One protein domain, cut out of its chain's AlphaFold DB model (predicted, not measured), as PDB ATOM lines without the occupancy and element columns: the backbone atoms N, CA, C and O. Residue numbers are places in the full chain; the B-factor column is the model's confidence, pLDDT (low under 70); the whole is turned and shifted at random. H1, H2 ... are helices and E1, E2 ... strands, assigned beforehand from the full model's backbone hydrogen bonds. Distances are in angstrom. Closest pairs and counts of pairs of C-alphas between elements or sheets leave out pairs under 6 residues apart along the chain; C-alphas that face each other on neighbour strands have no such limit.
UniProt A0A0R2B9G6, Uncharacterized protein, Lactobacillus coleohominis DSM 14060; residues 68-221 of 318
ATOM      1  N   LYS A  68     211.142 228.092 179.411       87.75
ATOM      2  CA  LYS A  68     210.453 229.380 179.268       87.75
ATOM      3  C   LYS A  68     209.205 229.511 180.152       87.75
ATOM      4  O   LYS A  68     208.758 230.627 180.374       87.75
ATOM      5  N   TYR A  69     208.665 228.398 180.652       88.62
ATOM      6  CA  TYR A  69     207.543 228.371 181.598       88.62
ATOM      7  C   TYR A  69     207.985 228.130 183.038       88.62
ATOM      8  O   TYR A  69     207.147 228.027 183.917       88.62
ATOM      9  N   ALA A  70     209.289 228.047 183.311       90.12
ATOM     10  CA  ALA A  70     209.763 227.816 184.672       90.12
ATOM     11  C   ALA A  70     209.630 229.065 185.554       90.12
ATOM     12  O   ALA A  70     209.686 228.967 186.778       90.12
ATOM     13  N   LYS A  71     209.533 230.248 184.937       93.75
ATOM     14  CA  LYS A  71     209.595 231.542 185.615       93.75
ATOM     15  C   LYS A  71     208.629 232.524 184.983       93.75
ATOM     16  O   LYS A  71     208.546 232.611 183.760       93.75
ATOM     17  N   TYR A  72     207.992 233.323 185.824       95.31
ATOM     18  CA  TYR A  72     207.183 234.456 185.409       95.31
ATOM     19  C   TYR A  72     207.573 235.684 186.230       95.31
ATOM     20  O   TYR A  72     207.794 235.594 187.436       95.31
ATOM     21  N   SER A  73     207.700 236.832 185.565       96.88
ATOM     22  CA  SER A  73     207.856 238.119 186.244       96.88
ATOM     23  C   SER A  73     206.483 238.755 186.353       96.88
ATOM     24  O   SER A  73     205.957 239.201 185.339       96.88
ATOM     25  N   SER A  74     205.934 238.768 187.563       97.50
ATOM     26  CA  SER A  74     204.715 239.495 187.889       97.50
ATOM     27  C   SER A  74     205.047 240.968 188.095       97.50
ATOM     28  O   SER A  74     206.016 241.303 188.789       97.50
ATOM     29  N   TYR A  75     204.267 241.844 187.470       98.00
ATOM     30  CA  TYR A  75     204.458 243.286 187.542       98.00
ATOM     31  C   TYR A  75     203.306 243.975 188.263       98.00
ATOM     32  O   TYR A  75     202.135 243.722 187.982       98.00
ATOM     33  N   GLU A  76     203.663 244.940 189.104       98.44
ATOM     34  CA  GLU A  76     202.735 245.936 189.623       98.44
ATOM     35  C   GLU A  76     202.940 247.244 188.864       98.44
ATOM     36  O   GLU A  76     204.027 247.837 188.870       98.44
ATOM     37  N   THR A  77     201.894 247.679 188.169       98.06
ATOM     38  CA  THR A  77     201.913 248.885 187.340       98.06
ATOM     39  C   THR A  77     200.892 249.883 187.858       98.06
ATOM     40  O   THR A  77     199.757 249.519 188.145       98.06
ATOM     41  N   VAL A  78     201.279 251.152 187.923       97.94
ATOM     42  CA  VAL A  78     200.369 252.262 188.210       97.94
ATOM     43  C   VAL A  78     200.143 253.050 186.931       97.94
ATOM     44  O   VAL A  78     201.102 253.488 186.292       97.94
ATOM     45  N   TYR A  79     198.878 253.230 186.576       97.19
ATOM     46  CA  TYR A  79     198.400 254.111 185.521       97.19
ATOM     47  C   TYR A  79     197.845 255.378 186.162       97.19
ATOM     48  O   TYR A  79     196.998 255.303 187.050       97.19
ATOM     49  N   VAL A  80     198.338 256.533 185.728       96.69
ATOM     50  CA  VAL A  80     197.988 257.839 186.290       96.69
ATOM     51  C   VAL A  80     197.153 258.622 185.290       96.69
ATOM     52  O   VAL A  80     197.537 258.786 184.129       96.69
ATOM     53  N   TYR A  81     196.035 259.130 185.785       95.69
ATOM     54  CA  TYR A  81     195.069 259.947 185.073       95.69
ATOM     55  C   TYR A  81     195.046 261.334 185.710       95.69
ATOM     56  O   TYR A  81     194.720 261.492 186.890       95.69
ATOM     57  N   GLY A  82     195.458 262.333 184.939       93.75
ATOM     58  CA  GLY A  82     195.463 263.723 185.354       93.75
ATOM     59  C   GLY A  82     194.057 264.335 185.390       93.75
ATOM     60  O   GLY A  82     193.073 263.700 185.004       93.75
ATOM     61  N   PRO A  83     193.946 265.599 185.829       92.75
ATOM     62  CA  PRO A  83     192.678 266.313 185.885       92.75
ATOM     63  C   PRO A  83     191.957 266.334 184.533       92.75
ATOM     64  O   PRO A  83     192.528 266.735 183.519       92.75
ATOM     65  N   GLY A  84     190.682 265.941 184.532       87.94
ATOM     66  CA  GLY A  84     189.853 265.890 183.324       87.94
ATOM     67  C   GLY A  84     190.022 264.623 182.478       87.94
ATOM     68  O   GLY A  84     189.366 264.519 181.446       87.94
ATOM     69  N   ASN A  85     190.854 263.671 182.912       91.69
ATOM     70  CA  ASN A  85     190.961 262.329 182.345       91.69
ATOM     71  C   ASN A  85     190.509 261.290 183.387       91.69
ATOM     72  O   ASN A  85     190.641 261.507 184.592       91.69
ATOM     73  N   SER A  86     189.980 260.155 182.937       90.19
ATOM     74  CA  SER A  86     189.535 259.065 183.808       90.19
ATOM     75  C   SER A  86     189.844 257.711 183.188       90.19
ATOM     76  O   SER A  86     189.837 257.533 181.969       90.19
ATOM     77  N   SER A  87     190.012 256.713 184.054       86.88
ATOM     78  CA  SER A  87     190.103 255.301 183.680       86.88
ATOM     79  C   SER A  87     188.918 254.795 182.846       86.88
ATOM     80  O   SER A  87     189.052 253.800 182.135       86.88
ATOM     81  N   LYS A  88     187.770 255.486 182.890       86.31
ATOM     82  CA  LYS A  88     186.596 255.198 182.049       86.31
ATOM     83  C   LYS A  88     186.737 255.710 180.617       86.31
ATOM     84  O   LYS A  88     186.182 255.102 179.705       86.31
ATOM     85  N   ASP A  89     187.463 256.809 180.438       72.00
ATOM     86  CA  ASP A  89     187.545 257.554 179.179       72.00
ATOM     87  C   ASP A  89     188.697 257.072 178.285       72.00
ATOM     88  O   ASP A  89     188.725 257.369 177.089       72.00
ATOM     89  N   GLY A  90     189.615 256.264 178.826       70.88
ATOM     90  CA  GLY A  90     190.599 255.528 178.037       70.88
ATOM     91  C   GLY A  90     192.025 255.618 178.568       70.88
ATOM     92  O   GLY A  90     192.298 255.270 179.713       70.88
ATOM     93  N   HIS A  91     192.972 255.946 177.685       87.12
ATOM     94  CA  HIS A  91     194.411 255.808 177.926       87.12
ATOM     95  C   HIS A  91     194.915 256.724 179.053       87.12
ATOM     96  O   HIS A  91     194.693 257.933 179.033       87.12
ATOM     97  N   ALA A  92     195.648 256.148 180.006       94.56
ATOM     98  CA  ALA A  92     196.304 256.903 181.069       94.56
ATOM     99  C   ALA A  92     197.315 257.915 180.511       94.56
ATOM    100  O   ALA A  92     197.980 257.644 179.509       94.56
ATOM    101  N   ASP A  93     197.477 259.049 181.191       95.75
ATOM    102  CA  ASP A  93     198.465 260.078 180.837       95.75
ATOM    103  C   ASP A  93     199.893 259.588 181.063       95.75
ATOM    104  O   ASP A  93     200.796 259.837 180.260       95.75
ATOM    105  N   TYR A  94     200.076 258.828 182.141       97.38
ATOM    106  CA  TYR A  94     201.354 258.246 182.500       97.38
ATOM    107  C   TYR A  94     201.176 256.829 183.026       97.38
ATOM    108  O   TYR A  94     200.132 256.461 183.560       97.38
ATOM    109  N   ARG A  95     202.232 256.025 182.918       97.19
ATOM    110  CA  ARG A  95     202.322 254.739 183.616       97.19
ATOM    111  C   ARG A  95     203.718 254.483 184.147       97.19
ATOM    112  O   ARG A  95     204.699 254.885 183.525       97.19
ATOM    113  N   THR A  96     203.827 253.753 185.244       97.81
ATOM    114  CA  THR A  96     205.116 253.300 185.776       97.81
ATOM    115  C   THR A  96     204.990 251.909 186.384       97.81
ATOM    116  O   THR A  96     203.930 251.541 186.888       97.81
ATOM    117  N   ARG A  97     206.070 251.126 186.328       97.19
ATOM    118  CA  ARG A  97     206.175 249.870 187.080       97.19
ATOM    119  C   ARG A  97     206.750 250.201 188.446       97.19
ATOM    120  O   ARG A  97     207.864 250.716 188.518       97.19
ATOM    121  N   VAL A  98     205.988 249.912 189.490       97.12
ATOM    122  CA  VAL A  98     206.354 250.241 190.874       97.12
ATOM    123  C   VAL A  98     206.962 249.047 191.601       97.12
ATOM    124  O   VAL A  98     207.790 249.230 192.485       97.12
ATOM    125  N   ALA A  99     206.626 247.823 191.191       97.44
ATOM    126  CA  ALA A  99     207.263 246.613 191.688       97.44
ATOM    127  C   ALA A  99     207.304 245.515 190.618       97.44
ATOM    128  O   ALA A  99     206.523 245.491 189.664       97.44
ATOM    129  N   GLN A 100     208.249 244.597 190.796       97.75
ATOM    130  CA  GLN A 100     208.376 243.373 190.018       97.75
ATOM    131  C   GLN A 100     208.749 242.248 190.974       97.75
ATOM    132  O   GLN A 100     209.697 242.387 191.747       97.75
ATOM    133  N   GLN A 101     208.043 241.128 190.882       97.75
ATOM    134  CA  GLN A 101     208.362 239.921 191.630       97.75
ATOM    135  C   GLN A 101     208.482 238.729 190.691       97.75
ATOM    136  O   GLN A 101     207.720 238.590 189.734       97.75
ATOM    137  N   GLN A 102     209.449 237.859 190.960       96.94
ATOM    138  CA  GLN A 102     209.593 236.609 190.224       96.94
ATOM    139  C   GLN A 102     208.851 235.502 190.963       96.94
ATOM    140  O   GLN A 102     209.078 235.287 192.151       96.94
ATOM    141  N   ILE A 103     208.012 234.775 190.235       95.38
ATOM    142  CA  ILE A 103     207.440 233.510 190.688       95.38
ATOM    143  C   ILE A 103     207.987 232.372 189.832       95.38
ATOM    144  O   ILE A 103     208.271 232.539 188.642       95.38
ATOM    145  N   GLU A 104     208.168 231.217 190.456       94.94
ATOM    146  CA  GLU A 104     208.765 230.036 189.851       94.94
ATOM    147  C   GLU A 104     207.776 228.878 189.871       94.94
ATOM    148  O   GLU A 104     207.093 228.625 190.870       94.94
ATOM    149  N   HIS A 105     207.708 228.172 188.748       93.44
ATOM    150  CA  HIS A 105     206.853 227.010 188.596       93.44
ATOM    151  C   HIS A 105     207.452 225.839 189.367       93.44
ATOM    152  O   HIS A 105     208.610 225.476 189.154       93.44
ATOM    153  N   GLN A 106     206.678 225.231 190.261       91.31
ATOM    154  CA  GLN A 106     207.158 224.105 191.052       91.31
ATOM    155  C   GLN A 106     207.277 222.848 190.184       91.31
ATOM    156  O   GLN A 106     206.385 222.538 189.388       91.31
ATOM    157  N   VAL A 107     208.370 222.106 190.371       88.62
ATOM    158  CA  VAL A 107     208.705 220.897 189.607       88.62
ATOM    159  C   VAL A 107     208.789 219.693 190.545       88.62
ATOM    160  O   VAL A 107     209.489 219.747 191.554       88.62
ATOM    161  N   SER A 108     208.125 218.593 190.186       85.31
ATOM    162  CA  SER A 108     208.238 217.282 190.844       85.31
ATOM    163  C   SER A 108     208.484 216.207 189.794       85.31
ATOM    164  O   SER A 108     207.859 216.225 188.737       85.31
ATOM    165  N   ASP A 109     209.417 215.289 190.055       84.69
ATOM    166  CA  ASP A 109     209.742 214.163 189.161       84.69
ATOM    167  C   ASP A 109     210.042 214.576 187.705       84.69
ATOM    168  O   ASP A 109     209.724 213.878 186.742       84.69
ATOM    169  N   GLY A 110     210.665 215.748 187.537       80.25
ATOM    170  CA  GLY A 110     211.008 216.303 186.225       80.25
ATOM    171  C   GLY A 110     209.821 216.874 185.440       80.25
ATOM    172  O   GLY A 110     209.974 217.153 184.251       80.25
ATOM    173  N   GLN A 111     208.666 217.066 186.082       82.69
ATOM    174  CA  GLN A 111     207.464 217.650 185.491       82.69
ATOM    175  C   GLN A 111     206.976 218.861 186.282       82.69
ATOM    176  O   GLN A 111     207.137 218.938 187.500       82.69
ATOM    177  N   TYR A 112     206.351 219.808 185.584       86.81
ATOM    178  CA  TYR A 112     205.663 220.913 186.234       86.81
ATOM    179  C   TYR A 112     204.461 220.408 187.034       86.81
ATOM    180  O   TYR A 112     203.632 219.649 186.531       86.81
ATOM    181  N   THR A 113     204.364 220.857 188.278       88.38
ATOM    182  CA  THR A 113     203.165 220.694 189.107       88.38
ATOM    183  C   THR A 113     202.142 221.783 188.773       88.38
ATOM    184  O   THR A 113     202.423 222.684 187.991       88.38
ATOM    185  N   ASN A 114     200.965 221.768 189.391       87.25
ATOM    186  CA  ASN A 114     200.009 222.872 189.268       87.25
ATOM    187  C   ASN A 114     200.285 224.051 190.224       87.25
ATOM    188  O   ASN A 114     199.427 224.910 190.388       87.25
ATOM    189  N   GLN A 115     201.444 224.080 190.888       91.62
ATOM    190  CA  GLN A 115     201.771 225.074 191.909       91.62
ATOM    191  C   GLN A 115     202.863 226.031 191.439       91.62
ATOM    192  O   GLN A 115     203.874 225.612 190.878       91.62
ATOM    193  N   TRP A 116     202.711 227.308 191.770       95.25
ATOM    194  CA  TRP A 116     203.762 228.316 191.657       95.25
ATOM    195  C   TRP A 116     204.238 228.739 193.039       95.25
ATOM    196  O   TRP A 116     203.494 228.671 194.021       95.25
ATOM    197  N   SER A 117     205.480 229.212 193.130       95.94
ATOM    198  CA  SER A 117     205.899 229.957 194.312       95.94
ATOM    199  C   SER A 117     205.019 231.197 194.491       95.94
ATOM    200  O   SER A 117     204.572 231.809 193.522       95.94
ATOM    201  N   SER A 118     204.803 231.595 195.740       96.19
ATOM    202  CA  SER A 118     204.111 232.846 196.044       96.19
ATOM    203  C   SER A 118     205.090 234.017 196.061       96.19
ATOM    204  O   SER A 118     206.231 233.869 196.499       96.19
ATOM    205  N   ALA A 119     204.629 235.181 195.621       97.19
ATOM    206  CA  ALA A 119     205.343 236.443 195.702       97.19
ATOM    207  C   ALA A 119     204.471 237.502 196.372       97.19
ATOM    208  O   ALA A 119     203.285 237.621 196.068       97.19
ATOM    209  N   ASN A 120     205.078 238.285 197.261       97.94
ATOM    210  CA  ASN A 120     204.394 239.337 198.003       97.94
ATOM    211  C   ASN A 120     204.701 240.705 197.395       97.94
ATOM    212  O   ASN A 120     205.863 241.051 197.175       97.94
ATOM    213  N   PHE A 121     203.651 241.491 197.191       98.25
ATOM    214  CA  PHE A 121     203.716 242.907 196.866       98.25
ATOM    215  C   PHE A 121     203.393 243.689 198.136       98.25
ATOM    216  O   PHE A 121     202.329 243.526 198.737       98.25
ATOM    217  N   ALA A 122     204.368 244.470 198.601       97.44
ATOM    218  CA  ALA A 122     204.216 245.292 199.792       97.44
ATOM    219  C   ALA A 122     203.321 246.502 199.497       97.44
ATOM    220  O   ALA A 122     203.231 246.949 198.357       97.44
ATOM    221  N   SER A 123     202.700 247.058 200.540       96.88
ATOM    222  CA  SER A 123     201.968 248.317 200.401       96.88
ATOM    223  C   SER A 123     202.924 249.435 199.980       96.88
ATOM    224  O   SER A 123     204.041 249.520 200.496       96.88
ATOM    225  N   GLN A 124     202.488 250.274 199.040       96.19
ATOM    226  CA  GLN A 124     203.297 251.366 198.503       96.19
ATOM    227  C   GLN A 124     202.577 252.698 198.640       96.19
ATOM    228  O   GLN A 124     201.447 252.843 198.185       96.19
ATOM    229  N   ASP A 125     203.253 253.683 199.216       94.81
ATOM    230  CA  ASP A 125     202.725 255.034 199.373       94.81
ATOM    231  C   ASP A 125     202.584 255.746 198.015       94.81
ATOM    232  O   ASP A 125     203.536 255.839 197.231       94.81
ATOM    233  N   LEU A 126     201.387 256.267 197.728       94.38
ATOM    234  CA  LEU A 126     201.107 256.946 196.466       94.38
ATOM    235  C   LEU A 126     201.903 258.238 196.341       94.38
ATOM    236  O   LEU A 126     202.369 258.527 195.245       94.38
ATOM    237  N   ALA A 127     202.104 259.004 197.418       91.62
ATOM    238  CA  ALA A 127     202.867 260.250 197.341       91.62
ATOM    239  C   ALA A 127     204.323 259.988 196.908       91.62
ATOM    240  O   ALA A 127     204.872 260.689 196.052       91.62
ATOM    241  N   THR A 128     204.920 258.910 197.417       93.81
ATOM    242  CA  THR A 128     206.241 258.421 197.006       93.81
ATOM    243  C   THR A 128     206.251 258.007 195.535       93.81
ATOM    244  O   THR A 128     207.150 258.396 194.791       93.81
ATOM    245  N   ILE A 129     205.230 257.276 195.073       95.25
ATOM    246  CA  ILE A 129     205.112 256.901 193.656       95.25
ATOM    247  C   ILE A 129     204.983 258.151 192.771       95.25
ATOM    248  O   ILE A 129     205.702 258.273 191.779       95.25
ATOM    249  N   MET A 130     204.105 259.095 193.131       93.81
ATOM    250  CA  MET A 130     203.802 260.286 192.326       93.81
ATOM    251  C   MET A 130     204.979 261.263 192.214       93.81
ATOM    252  O   MET A 130     205.055 262.020 191.248       93.81
ATOM    253  N   THR A 131     205.912 261.249 193.169       92.81
ATOM    254  CA  THR A 131     207.122 262.091 193.140       92.81
ATOM    255  C   THR A 131     208.288 261.458 192.373       92.81
ATOM    256  O   THR A 131     209.306 262.113 192.142       92.81
ATOM    257  N   GLY A 132     208.147 260.202 191.932       91.38
ATOM    258  CA  GLY A 132     209.145 259.503 191.129       91.38
ATOM    259  C   GLY A 132     209.353 260.098 189.728       91.38
ATOM    260  O   GLY A 132     208.561 260.886 189.214       91.38
ATOM    261  N   ASN A 133     210.436 259.681 189.071       92.31
ATOM    262  CA  ASN A 133     210.840 260.154 187.738       92.31
ATOM    263  C   ASN A 133     210.970 259.024 186.701       92.31
ATOM    264  O   ASN A 133     211.688 259.159 185.716       92.31
ATOM    265  N   ASN A 134     210.299 257.890 186.918       93.88
ATOM    266  CA  ASN A 134     210.365 256.722 186.031       93.88
ATOM    267  C   ASN A 134     209.068 256.506 185.231       93.88
ATOM    268  O   ASN A 134     208.761 255.390 184.808       93.88
ATOM    269  N   PHE A 135     208.280 257.565 185.024       97.88
ATOM    270  CA  PHE A 135     207.023 257.455 184.299       97.88
ATOM    271  C   PHE A 135     207.249 257.376 182.790       97.88
ATOM    272  O   PHE A 135     208.141 258.007 182.214       97.88
ATOM    273  N   THR A 136     206.407 256.572 182.153       97.62
ATOM    274  CA  THR A 136     206.256 256.496 180.705       97.62
ATOM    275  C   THR A 136     205.040 257.320 180.300       97.62
ATOM    276  O   THR A 136     203.959 257.061 180.826       97.62
ATOM    277  N   ASP A 137     205.207 258.285 179.397       95.44
ATOM    278  CA  ASP A 137     204.103 259.104 178.879       95.44
ATOM    279  C   ASP A 137     203.235 258.328 177.859       95.44
ATOM    280  O   ASP A 137     203.519 257.176 177.495       95.44
ATOM    281  N   GLN A 138     202.172 258.968 177.365       91.75
ATOM    282  CA  GLN A 138     201.296 258.425 176.314       91.75
ATOM    283  C   GLN A 138     202.029 258.098 175.004       91.75
ATOM    284  O   GLN A 138     201.619 257.194 174.276       91.75
ATOM    285  N   ASN A 139     203.131 258.790 174.718       93.12
ATOM    286  CA  ASN A 139     203.931 258.598 173.512       93.12
ATOM    287  C   ASN A 139     204.988 257.489 173.674       93.12
ATOM    288  O   ASN A 139     205.685 257.150 172.719       93.12
ATOM    289  N   GLY A 140     205.112 256.904 174.870       93.75
ATOM    290  CA  GLY A 140     206.079 255.857 175.178       93.75
ATOM    291  C   GLY A 140     207.455 256.364 175.627       93.75
ATOM    292  O   GLY A 140     208.337 255.533 175.866       93.75
ATOM    293  N   HIS A 141     207.659 257.674 175.784       95.44
ATOM    294  CA  HIS A 141     208.895 258.217 176.343       95.44
ATOM    295  C   HIS A 141     208.975 257.880 177.825       95.44
ATOM    296  O   HIS A 141     208.007 258.060 178.559       95.44
ATOM    297  N   ARG A 142     210.134 257.391 178.267       96.19
ATOM    298  CA  ARG A 142     210.400 256.990 179.653       96.19
ATOM    299  C   ARG A 142     211.224 258.040 180.388       96.19
ATOM    300  O   ARG A 142     211.908 258.836 179.754       96.19
ATOM    301  N   GLY A 143     211.237 257.949 181.717       94.50
ATOM    302  CA  GLY A 143     212.053 258.817 182.567       94.50
ATOM    303  C   GLY A 143     211.404 260.172 182.848       94.50
ATOM    304  O   GLY A 143     212.104 261.136 183.145       94.50
ATOM    305  N   ASN A 144     210.080 260.262 182.702       95.56
ATOM    306  CA  ASN A 144     209.339 261.481 182.983       95.56
ATOM    307  C   ASN A 144     209.008 261.583 184.475       95.56
ATOM    308  O   ASN A 144     208.726 260.580 185.138       95.56
ATOM    309  N   SER A 145     208.987 262.815 184.974       95.12
ATOM    310  CA  SER A 145     208.277 263.175 186.200       95.12
ATOM    311  C   SER A 145     206.828 263.520 185.869       95.12
ATOM    312  O   SER A 145     206.532 263.967 184.758       95.12
ATOM    313  N   LEU A 146     205.930 263.337 186.833       94.56
ATOM    314  CA  LEU A 146     204.551 263.785 186.680       94.56
ATOM    315  C   LEU A 146     204.459 265.321 186.733       94.56
ATOM    316  O   LEU A 146     205.236 265.959 187.451       94.56
ATOM    317  N   PRO A 147     203.504 265.936 186.011       91.88
ATOM    318  CA  PRO A 147     203.164 267.340 186.199       91.88
ATOM    319  C   PRO A 147     202.708 267.620 187.636       91.88
ATOM    320  O   PRO A 147     202.118 266.765 188.295       91.88
ATOM    321  N   SER A 148     202.934 268.845 188.113       88.50
ATOM    322  CA  SER A 148     202.348 269.295 189.377       88.50
ATOM    323  C   SER A 148     200.870 269.632 189.172       88.50
ATOM    324  O   SER A 148     200.533 270.457 188.320       88.50
ATOM    325  N   TYR A 149     199.997 269.013 189.965       89.00
ATOM    326  CA  TYR A 149     198.557 269.264 189.965       89.00
ATOM    327  C   TYR A 149     198.168 269.991 191.257       89.00
ATOM    328  O   TYR A 149     197.815 269.371 192.254       89.00
ATOM    329  N   ALA A 150     198.292 271.320 191.272       89.88
ATOM    330  CA  ALA A 150     197.976 272.120 192.457       89.88
ATOM    331  C   ALA A 150     196.485 272.008 192.829       89.88
ATOM    332  O   ALA A 150     195.624 272.246 191.983       89.88
ATOM    333  N   GLY A 151     196.197 271.680 194.093       91.44
ATOM    334  CA  GLY A 151     194.833 271.457 194.589       91.44
ATOM    335  C   GLY A 151     194.232 270.111 194.176       91.44
ATOM    336  O   GLY A 151     193.013 270.015 194.042       91.44
ATOM    337  N   TYR A 152     195.072 269.112 193.887       92.25
ATOM    338  CA  TYR A 152     194.654 267.743 193.605       92.25
ATOM    339  C   TYR A 152     195.484 266.740 194.411       92.25
ATOM    340  O   TYR A 152     196.694 266.919 194.573       92.25
ATOM    341  N   HIS A 153     194.858 265.629 194.801       90.56
ATOM    342  CA  HIS A 153     195.521 264.474 195.401       90.56
ATOM    343  C   HIS A 153     195.245 263.181 194.605       90.56
ATOM    344  O   HIS A 153     194.193 263.043 193.972       90.56
ATOM    345  N   PRO A 154     196.190 262.221 194.593       93.06
ATOM    346  CA  PRO A 154     196.017 260.949 193.899       93.06
ATOM    347  C   PRO A 154     195.101 260.004 194.688       93.06
ATOM    348  O   PRO A 154     195.291 259.814 195.887       93.06
ATOM    349  N   VAL A 155     194.166 259.348 193.999       92.06
ATOM    350  CA  VAL A 155     193.260 258.348 194.589       92.06
ATOM    351  C   VAL A 155     193.211 257.090 193.729       92.06
ATOM    352  O   VAL A 155     193.081 257.170 192.505       92.06
ATOM    353  N   ILE A 156     193.264 255.913 194.360       95.00
ATOM    354  CA  ILE A 156     193.057 254.625 193.681       95.00
ATOM    355  C   ILE A 156     191.577 254.492 193.325       95.00
ATOM    356  O   ILE A 156     190.727 254.430 194.208       95.00
ATOM    357  N   LYS A 157     191.247 254.418 192.035       92.44
ATOM    358  CA  LYS A 157     189.849 254.281 191.599       92.44
ATOM    359  C   LYS A 157     189.430 252.849 191.352       92.44
ATOM    360  O   LYS A 157     188.318 252.466 191.701       92.44
ATOM    361  N   ASN A 158     190.290 252.079 190.703       93.44
ATOM    362  CA  ASN A 158     190.078 250.667 190.420       93.44
ATOM    363  C   ASN A 158     191.416 250.026 190.024       93.44
ATOM    364  O   ASN A 158     192.476 250.656 190.081       93.44
ATOM    365  N   PHE A 159     191.360 248.766 189.615       95.81
ATOM    366  CA  PHE A 159     192.500 248.036 189.095       95.81
ATOM    367  C   PHE A 159     192.065 247.123 187.950       95.81
ATOM    368  O   PHE A 159     190.878 246.888 187.711       95.81
ATOM    369  N   GLN A 160     193.053 246.609 187.235       95.81
ATOM    370  CA  GLN A 160     192.911 245.597 186.206       95.81
ATOM    371  C   GLN A 160     193.905 244.479 186.499       95.81
ATOM    372  O   GLN A 160     195.012 244.725 186.979       95.81
ATOM    373  N   LEU A 161     193.509 243.252 186.187       97.56
ATOM    374  CA  LEU A 161     194.402 242.103 186.206       97.56
ATOM    375  C   LEU A 161     194.690 241.706 184.767       97.56
ATOM    376  O   LEU A 161     193.779 241.647 183.938       97.56
ATOM    377  N   SER A 162     195.948 241.412 184.473       95.75
ATOM    378  CA  SER A 162     196.323 240.739 183.233       95.75
ATOM    379  C   SER A 162     197.079 239.474 183.582       95.75
ATOM    380  O   SER A 162     197.780 239.431 184.586       95.75
ATOM    381  N   TYR A 163     196.883 238.407 182.820       93.81
ATOM    382  CA  TYR A 163     197.468 237.124 183.164       93.81
ATOM    383  C   TYR A 163     197.808 236.313 181.924       93.81
ATOM    384  O   TYR A 163     197.190 236.462 180.867       93.81
ATOM    385  N   SER A 164     198.819 235.465 182.064       89.44
ATOM    386  CA  SER A 164     199.325 234.617 180.988       89.44
ATOM    387  C   SER A 164     198.870 233.177 181.179       89.44
ATOM    388  O   SER A 164     198.915 232.651 182.287       89.44
ATOM    389  N   THR A 165     198.465 232.527 180.088       91.25
ATOM    390  CA  THR A 165     198.021 231.130 180.096       91.25
ATOM    391  C   THR A 165     198.745 230.325 179.023       91.25
ATOM    392  O   THR A 165     199.221 230.859 178.017       91.25
ATOM    393  N   HIS A 166     198.868 229.020 179.246       86.31
ATOM    394  CA  HIS A 166     199.464 228.094 178.305       86.31
ATOM    395  C   HIS A 166     198.814 226.720 178.401       86.31
ATOM    396  O   HIS A 166     198.919 226.015 179.405       86.31
ATOM    397  N   GLU A 167     198.160 226.328 177.311       84.38
ATOM    398  CA  GLU A 167     197.510 225.031 177.206       84.38
ATOM    399  C   GLU A 167     198.518 223.888 177.345       84.38
ATOM    400  O   GLU A 167     199.582 223.869 176.723       84.38
ATOM    401  N   GLY A 168     198.154 222.902 178.159       79.81
ATOM    402  CA  GLY A 168     198.975 221.727 178.418       79.81
ATOM    403  C   GLY A 168     200.055 221.900 179.482       79.81
ATOM    404  O   GLY A 168     200.655 220.890 179.823       79.81
ATOM    405  N   VAL A 169     200.285 223.091 180.043       83.44
ATOM    406  CA  VAL A 169     201.191 223.277 181.190       83.44
ATOM    407  C   VAL A 169     200.351 223.376 182.475       83.44
ATOM    408  O   VAL A 169     199.592 224.337 182.617       83.44
ATOM    409  N   PRO A 170     200.435 222.397 183.402       82.44
ATOM    410  CA  PRO A 170     199.692 222.429 184.666       82.44
ATOM    411  C   PRO A 170     199.987 223.702 185.462       82.44
ATOM    412  O   PRO A 170     201.127 224.142 185.484       82.44
ATOM    413  N   GLY A 171     199.000 224.315 186.114       82.06
ATOM    414  CA  GLY A 171     199.193 225.594 186.811       82.06
ATOM    415  C   GLY A 171     199.381 226.794 185.872       82.06
ATOM    416  O   GLY A 171     199.749 227.873 186.326       82.06
ATOM    417  N   TYR A 172     199.159 226.627 184.568       85.81
ATOM    418  CA  TYR A 172     199.158 227.692 183.556       85.81
ATOM    419  C   TYR A 172     197.896 227.640 182.685       85.81
ATOM    420  O   TYR A 172     197.782 228.384 181.710       85.81
ATOM    421  N   THR A 173     196.942 226.761 182.999       87.50
ATOM    422  CA  THR A 173     195.708 226.645 182.220       87.50
ATOM    423  C   THR A 173     194.814 227.867 182.429       87.50
ATOM    424  O   THR A 173     194.891 228.553 183.451       87.50
ATOM    425  N   ALA A 174     193.942 228.147 181.456       89.56
ATOM    426  CA  ALA A 174     193.026 229.280 181.552       89.56
ATOM    427  C   ALA A 174     192.108 229.199 182.779       89.56
ATOM    428  O   ALA A 174     191.817 230.227 183.381       89.56
ATOM    429  N   GLU A 175     191.690 227.994 183.167       91.38
ATOM    430  CA  GLU A 175     190.830 227.767 184.327       91.38
ATOM    431  C   GLU A 175     191.562 228.042 185.648       91.38
ATOM    432  O   GLU A 175     191.079 228.822 186.468       91.38
ATOM    433  N   GLU A 176     192.756 227.470 185.831       91.81
ATOM    434  CA  GLU A 176     193.536 227.622 187.066       91.81
ATOM    435  C   GLU A 176     193.980 229.074 187.283       91.81
ATOM    436  O   GLU A 176     193.824 229.622 188.377       91.81
ATOM    437  N   VAL A 177     194.508 229.720 186.236       94.38
ATOM    438  CA  VAL A 177     194.970 231.114 186.313       94.38
ATOM    439  C   VAL A 177     193.787 232.054 186.549       94.38
ATOM    440  O   VAL A 177     193.888 232.967 187.369       94.38
ATOM    441  N   LYS A 178     192.645 231.811 185.889       94.75
ATOM    442  CA  LYS A 178     191.435 232.612 186.091       94.75
ATOM    443  C   LYS A 178     190.901 232.493 187.516       94.75
ATOM    444  O   LYS A 178     190.565 233.513 188.101       94.75
ATOM    445  N   ALA A 179     190.856 231.292 188.089       94.56
ATOM    446  CA  ALA A 179     190.385 231.110 189.460       94.56
ATOM    447  C   ALA A 179     191.242 231.894 190.474       94.56
ATOM    448  O   ALA A 179     190.709 232.521 191.391       94.56
ATOM    449  N   ALA A 180     192.566 231.909 190.290       95.50
ATOM    450  CA  ALA A 180     193.460 232.714 191.120       95.50
ATOM    451  C   ALA A 180     193.283 234.225 190.886       95.50
ATOM    452  O   ALA A 180     193.284 234.992 191.849       95.50
ATOM    453  N   ALA A 181     193.088 234.648 189.634       97.38
ATOM    454  CA  ALA A 181     192.816 236.042 189.299       97.38
ATOM    455  C   ALA A 181     191.485 236.531 189.890       97.38
ATOM    456  O   ALA A 181     191.449 237.619 190.449       97.38
ATOM    457  N   ASP A 182     190.423 235.725 189.840       97.44
ATOM    458  CA  ASP A 182     189.118 236.063 190.422       97.44
ATOM    459  C   ASP A 182     189.219 236.209 191.951       97.44
ATOM    460  O   ASP A 182     188.696 237.160 192.528       97.44
ATOM    461  N   LYS A 183     189.979 235.329 192.616       97.25
ATOM    462  CA  LYS A 183     190.236 235.455 194.056       97.25
ATOM    463  C   LYS A 183     190.985 236.748 194.396       97.25
ATOM    464  O   LYS A 183     190.583 237.471 195.305       97.25
ATOM    465  N   LEU A 184     192.061 237.049 193.664       98.25
ATOM    466  CA  LEU A 184     192.826 238.284 193.854       98.25
ATOM    467  C   LEU A 184     191.969 239.524 193.560       98.25
ATOM    468  O   LEU A 184     192.069 240.533 194.255       98.25
ATOM    469  N   TRP A 185     191.102 239.440 192.551       98.19
ATOM    470  CA  TRP A 185     190.156 240.491 192.201       98.19
ATOM    471  C   TRP A 185     189.208 240.809 193.361       98.19
ATOM    472  O   TRP A 185     189.012 241.978 193.695       98.19
ATOM    473  N   ASP A 186     188.651 239.793 194.014       97.94
ATOM    474  CA  ASP A 186     187.774 239.988 195.168       97.94
ATOM    475  C   ASP A 186     188.524 240.596 196.365       97.94
ATOM    476  O   ASP A 186     188.026 241.524 197.010       97.94
ATOM    477  N   GLU A 187     189.741 240.118 196.642       97.31
ATOM    478  CA  GLU A 187     190.591 240.629 197.725       97.31
ATOM    479  C   GLU A 187     190.949 242.111 197.523       97.31
ATOM    480  O   GLU A 187     190.765 242.924 198.435       97.31
ATOM    481  N   LEU A 188     191.389 242.488 196.318       97.50
ATOM    482  CA  LEU A 188     191.756 243.867 195.988       97.50
ATOM    483  C   LEU A 188     190.545 244.802 195.946       97.50
ATOM    484  O   LEU A 188     190.617 245.907 196.485       97.50
ATOM    485  N   ASN A 189     189.414 244.371 195.377       96.31
ATOM    486  CA  ASN A 189     188.191 245.179 195.404       96.31
ATOM    487  C   ASN A 189     187.725 245.439 196.829       96.31
ATOM    488  O   ASN A 189     187.354 246.564 197.153       96.31
ATOM    489  N   LYS A 190     187.774 244.423 197.695       95.94
ATOM    490  CA  LYS A 190     187.432 244.589 199.105       95.94
ATOM    491  C   LYS A 190     188.371 245.580 199.797       95.94
ATOM    492  O   LYS A 190     187.894 246.417 200.557       95.94
ATOM    493  N   ALA A 191     189.675 245.501 199.533       94.62
ATOM    494  CA  ALA A 191     190.662 246.408 200.115       94.62
ATOM    495  C   ALA A 191     190.456 247.868 199.671       94.62
ATOM    496  O   ALA A 191     190.491 248.768 200.508       94.62
ATOM    497  N   ILE A 192     190.189 248.096 198.380       93.19
ATOM    498  CA  ILE A 192     189.944 249.435 197.821       93.19
ATOM    499  C   ILE A 192     188.598 249.989 198.305       93.19
ATOM    500  O   ILE A 192     188.523 251.135 198.735       93.19
ATOM    501  N   ALA A 193     187.536 249.179 198.302       92.81
ATOM    502  CA  ALA A 193     186.214 249.615 198.754       92.81
ATOM    503  C   ALA A 193     186.183 249.973 200.250       92.81
ATOM    504  O   ALA A 193     185.404 250.832 200.655       92.81
ATOM    505  N   ALA A 194     187.018 249.327 201.070       93.44
ATOM    506  CA  ALA A 194     187.137 249.647 202.489       93.44
ATOM    507  C   ALA A 194     187.816 251.005 202.746       93.44
ATOM    508  O   ALA A 194     187.561 251.607 203.784       93.44
ATOM    509  N   ASN A 195     188.650 251.480 201.814       89.38
ATOM    510  CA  ASN A 195     189.437 252.708 201.941       89.38
ATOM    511  C   ASN A 195     189.378 253.517 200.627       89.38
ATOM    512  O   ASN A 195     190.354 253.527 199.873       89.38
ATOM    513  N   PRO A 196     188.253 254.191 200.322       83.06
ATOM    514  CA  PRO A 196     188.074 254.901 199.053       83.06
ATOM    515  C   PRO A 196     189.072 256.051 198.844       83.06
ATOM    516  O   PRO A 196     189.399 256.357 197.701       83.06
ATOM    517  N   ASP A 197     189.596 256.623 199.931       81.94
ATOM    518  CA  ASP A 197     190.608 257.690 199.924       81.94
ATOM    519  C   ASP A 197     192.012 257.149 200.251       81.94
ATOM    520  O   ASP A 197     192.858 257.847 200.810       81.94
ATOM    521  N   ALA A 198     192.261 255.864 199.960       83.75
ATOM    522  CA  ALA A 198     193.545 255.229 200.228       83.75
ATOM    523  C   ALA A 198     194.695 255.992 199.559       83.75
ATOM    524  O   ALA A 198     194.773 256.111 198.335       83.75
ATOM    525  N   THR A 199     195.645 256.422 200.384       86.38
ATOM    526  CA  THR A 199     196.888 257.076 199.961       86.38
ATOM    527  C   THR A 199     198.006 256.076 199.671       86.38
ATOM    528  O   THR A 199     199.142 256.467 199.427       86.38
ATOM    529  N   SER A 200     197.729 254.772 199.712       93.81
ATOM    530  CA  SER A 200     198.713 253.716 199.471       93.81
ATOM    531  C   SER A 200     198.091 252.552 198.711       93.81
ATOM    532  O   SER A 200     196.945 252.179 198.965       93.81
ATOM    533  N   LEU A 201     198.862 251.948 197.806       96.56
ATOM    534  CA  LEU A 201     198.500 250.689 197.164       96.56
ATOM    535  C   LEU A 201     198.352 249.590 198.231       96.56
ATOM    536  O   LEU A 201     199.182 249.518 199.150       96.56
ATOM    537  N   PRO A 202     197.320 248.734 198.138       96.81
ATOM    538  CA  PRO A 202     197.148 247.627 199.068       96.81
ATOM    539  C   PRO A 202     198.268 246.594 198.891       96.81
ATOM    540  O   PRO A 202     198.727 246.350 197.781       96.81
ATOM    541  N   ALA A 203     198.676 245.951 199.986       97.19
ATOM    542  CA  ALA A 203     199.541 244.776 199.913       97.19
ATOM    543  C   ALA A 203     198.736 243.545 199.463       97.19
ATOM    544  O   ALA A 203     197.584 243.378 199.867       97.19
ATOM    545  N   TYR A 204     199.348 242.666 198.671       97.94
ATOM    546  CA  TYR A 204     198.744 241.405 198.226       97.94
ATOM    547  C   TYR A 204     199.810 240.366 197.875       97.94
ATOM    548  O   TYR A 204     201.006 240.654 197.781       97.94
ATOM    549  N   THR A 205     199.359 239.136 197.659       97.75
ATOM    550  CA  THR A 205     200.201 238.014 197.253       97.75
ATOM    551  C   THR A 205     199.704 237.471 195.922       97.75
ATOM    552  O   THR A 205     198.505 237.278 195.735       97.75
ATOM    553  N   VAL A 206     200.628 237.166 195.016       96.94
ATOM    554  CA  VAL A 206     200.338 236.401 193.801       96.94
ATOM    555  C   VAL A 206     200.993 235.034 193.899       96.94
ATOM    556  O   VAL A 206     202.117 234.893 194.376       96.94
ATOM    557  N   ASN A 207     200.290 234.013 193.440       95.00
ATOM    558  CA  ASN A 207     200.783 232.641 193.359       95.00
ATOM    559  C   ASN A 207     200.469 232.027 191.991       95.00
ATOM    560  O   ASN A 207     200.364 230.814 191.882       95.00
ATOM    561  N   MET A 208     200.251 232.875 190.985       95.38
ATOM    562  CA  MET A 208     199.955 232.530 189.600       95.38
ATOM    563  C   MET A 208     200.458 233.667 188.686       95.38
ATOM    564  O   MET A 208     200.750 234.757 189.190       95.38
ATOM    565  N   PRO A 209     200.569 233.449 187.362       95.00
ATOM    566  CA  PRO A 209     201.171 234.370 186.389       95.00
ATOM    567  C   PRO A 209     200.263 235.567 186.083       95.00
ATOM    568  O   PRO A 209     199.669 235.673 185.007       95.00
ATOM    569  N   ILE A 210     200.121 236.444 187.071       97.12
ATOM    570  CA  ILE A 210     199.194 237.572 187.085       97.12
ATOM    571  C   ILE A 210     199.994 238.858 187.300       97.12
ATOM    572  O   ILE A 210     200.840 238.920 188.189       97.12
ATOM    573  N   ASP A 211     199.697 239.881 186.512       98.25
ATOM    574  CA  ASP A 211     200.130 241.261 186.702       98.25
ATOM    575  C   ASP A 211     198.954 242.094 187.224       98.25
ATOM    576  O   ASP A 211     197.804 241.892 186.814       98.25
ATOM    577  N   VAL A 212     199.252 243.058 188.096       98.44
ATOM    578  CA  VAL A 212     198.255 243.946 188.708       98.44
ATOM    579  C   VAL A 212     198.495 245.379 188.266       98.44
ATOM    580  O   VAL A 212     199.597 245.921 188.366       98.44
ATOM    581  N   HIS A 213     197.452 245.995 187.733       97.75
ATOM    582  CA  HIS A 213     197.484 247.332 187.163       97.75
ATOM    583  C   HIS A 213     196.529 248.233 187.950       97.75
ATOM    584  O   HIS A 213     195.319 248.107 187.803       97.75
ATOM    585  N   PHE A 214     197.042 249.146 188.771       97.50
ATOM    586  CA  PHE A 214     196.220 250.107 189.509       97.50
ATOM    587  C   PHE A 214     195.974 251.365 188.683       97.50
ATOM    588  O   PHE A 214     196.906 251.928 188.112       97.50
ATOM    589  N   ASN A 215     194.727 251.829 188.668       95.88
ATOM    590  CA  ASN A 215     194.337 253.082 188.038       95.88
ATOM    591  C   ASN A 215     194.167 254.157 189.115       95.88
ATOM    592  O   ASN A 215     193.299 254.055 189.987       95.88
ATOM    593  N   VAL A 216     195.014 255.180 189.042       95.50
ATOM    594  CA  VAL A 216     195.059 256.313 189.965       95.50
ATOM    595  C   VAL A 216     194.577 257.561 189.242       95.50
ATOM    596  O   VAL A 216     195.117 257.921 188.199       95.50
ATOM    597  N   GLU A 217     193.582 258.233 189.809       93.69
ATOM    598  CA  GLU A 217     193.045 259.488 189.280       93.69
ATOM    599  C   GLU A 217     193.388 260.648 190.218       93.69
ATOM    600  O   GLU A 217     193.342 260.502 191.442       93.69
ATOM    601  N   MET A 218     193.722 261.804 189.643       92.94
ATOM    602  CA  MET A 218     193.913 263.049 190.386       92.94
ATOM    603  C   MET A 218     192.549 263.661 190.716       92.94
ATOM    604  O   MET A 218     191.830 264.123 189.825       92.94
ATOM    605  N   VAL A 219     192.191 263.677 191.997       90.56
ATOM    606  CA  VAL A 219     190.921 264.211 192.506       90.56
ATOM    607  C   VAL A 219     191.154 265.607 193.070       90.56
ATOM    608  O   VAL A 219     192.155 265.835 193.740       90.56
ATOM    609  N   LYS A 220     190.255 266.549 192.766       91.62
ATOM    610  CA  LYS A 220     190.356 267.930 193.249       91.62
ATOM    611  C   LYS A 220     190.113 267.970 194.760       91.62
ATOM    612  O   LYS A 220     189.140 267.384 195.226       91.62
ATOM    613  N   ASP A 221     190.959 268.691 195.483       89.44
ATOM    614  CA  ASP A 221     190.772 268.963 196.905       89.44
ATOM    615  C   ASP A 221     189.513 269.819 197.111       89.44
ATOM    616  O   ASP A 221     189.246 270.756 196.345       89.44
TER     617      ASP A 221
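AT A GLANCE: This is residues 68 to 221 of the 318 residues of an uncharacterized protein of Lactobacillus coleohominis DSM 14060 (UniProt A0A0R2B9G6). A long five-stranded sheet curls like part of a barrel; along its open side lie the small strand pair E4 and E6 and the long helix H2, which packs on E5 and E6. Short H1 sits near one end, where residues 131 to 151 make a long loop. The printed part has 154 residues, with named elements in the order E1 E2 E3 E4 H1 E5 H2 E6 E7, class mixed; the sheet E3 E2 E1 E7 E5 is mixed, E4 and E6 antiparallel. The whole is compact, radius of gyration of the C-alphas 17.0 A, yet elongated, 59 by 34 by 26 A.

HOW THE PARTS SIT: Start at E1, residues 71 to 81, a hairpin with E2, residues 94 to 108: N 74 and O 101 are 2.8 A apart, within hydrogen-bond range. E3, residues 111 to 116, follows in a second hairpin, N 106 to O 115 2.9 A, completing a meander, each strand the antiparallel neighbour of the one before. E3 runs on into E4, residues 119 to 121, at 26 degrees; E4 pairs with E6, residues 204 to 206, N 119 to O 206 2.8 A. H1, residues 126 to 130, is on the sheet over E1, height 6.3 A. E7, residues 210 to 220, is parallel to E1, N 79 to O 214 2.8 A, and antiparallel to E5, residues 152 to 163, N 213 to O 160 2.9 A. H2, residues 174 to 194, is on one face of the sheet, making two layers, helix and sheet; its closest C-alpha pair with E5 is Leu 161 and Ala 181, 7.0 A. Both helices have every O i to N i+4 pair within range.

IN THESE COORDINATES: Find C-alpha 71 at (209.595, 231.542, 185.615); E1 runs 31.9 A from there. E2 spans 42.4 A, E5 32.5 A, H2 29.8 A; E7 runs 32.2 A to C-alpha 220 at (190.356, 267.930, 193.249).

THE WHOLE: The farthest C-alphas, Asp 109 and Gly 151, are 59.5 A apart. The printed part has no cut; E1 to E2 and H1 to E5 are long links. No printed residue is under pLDDT 70.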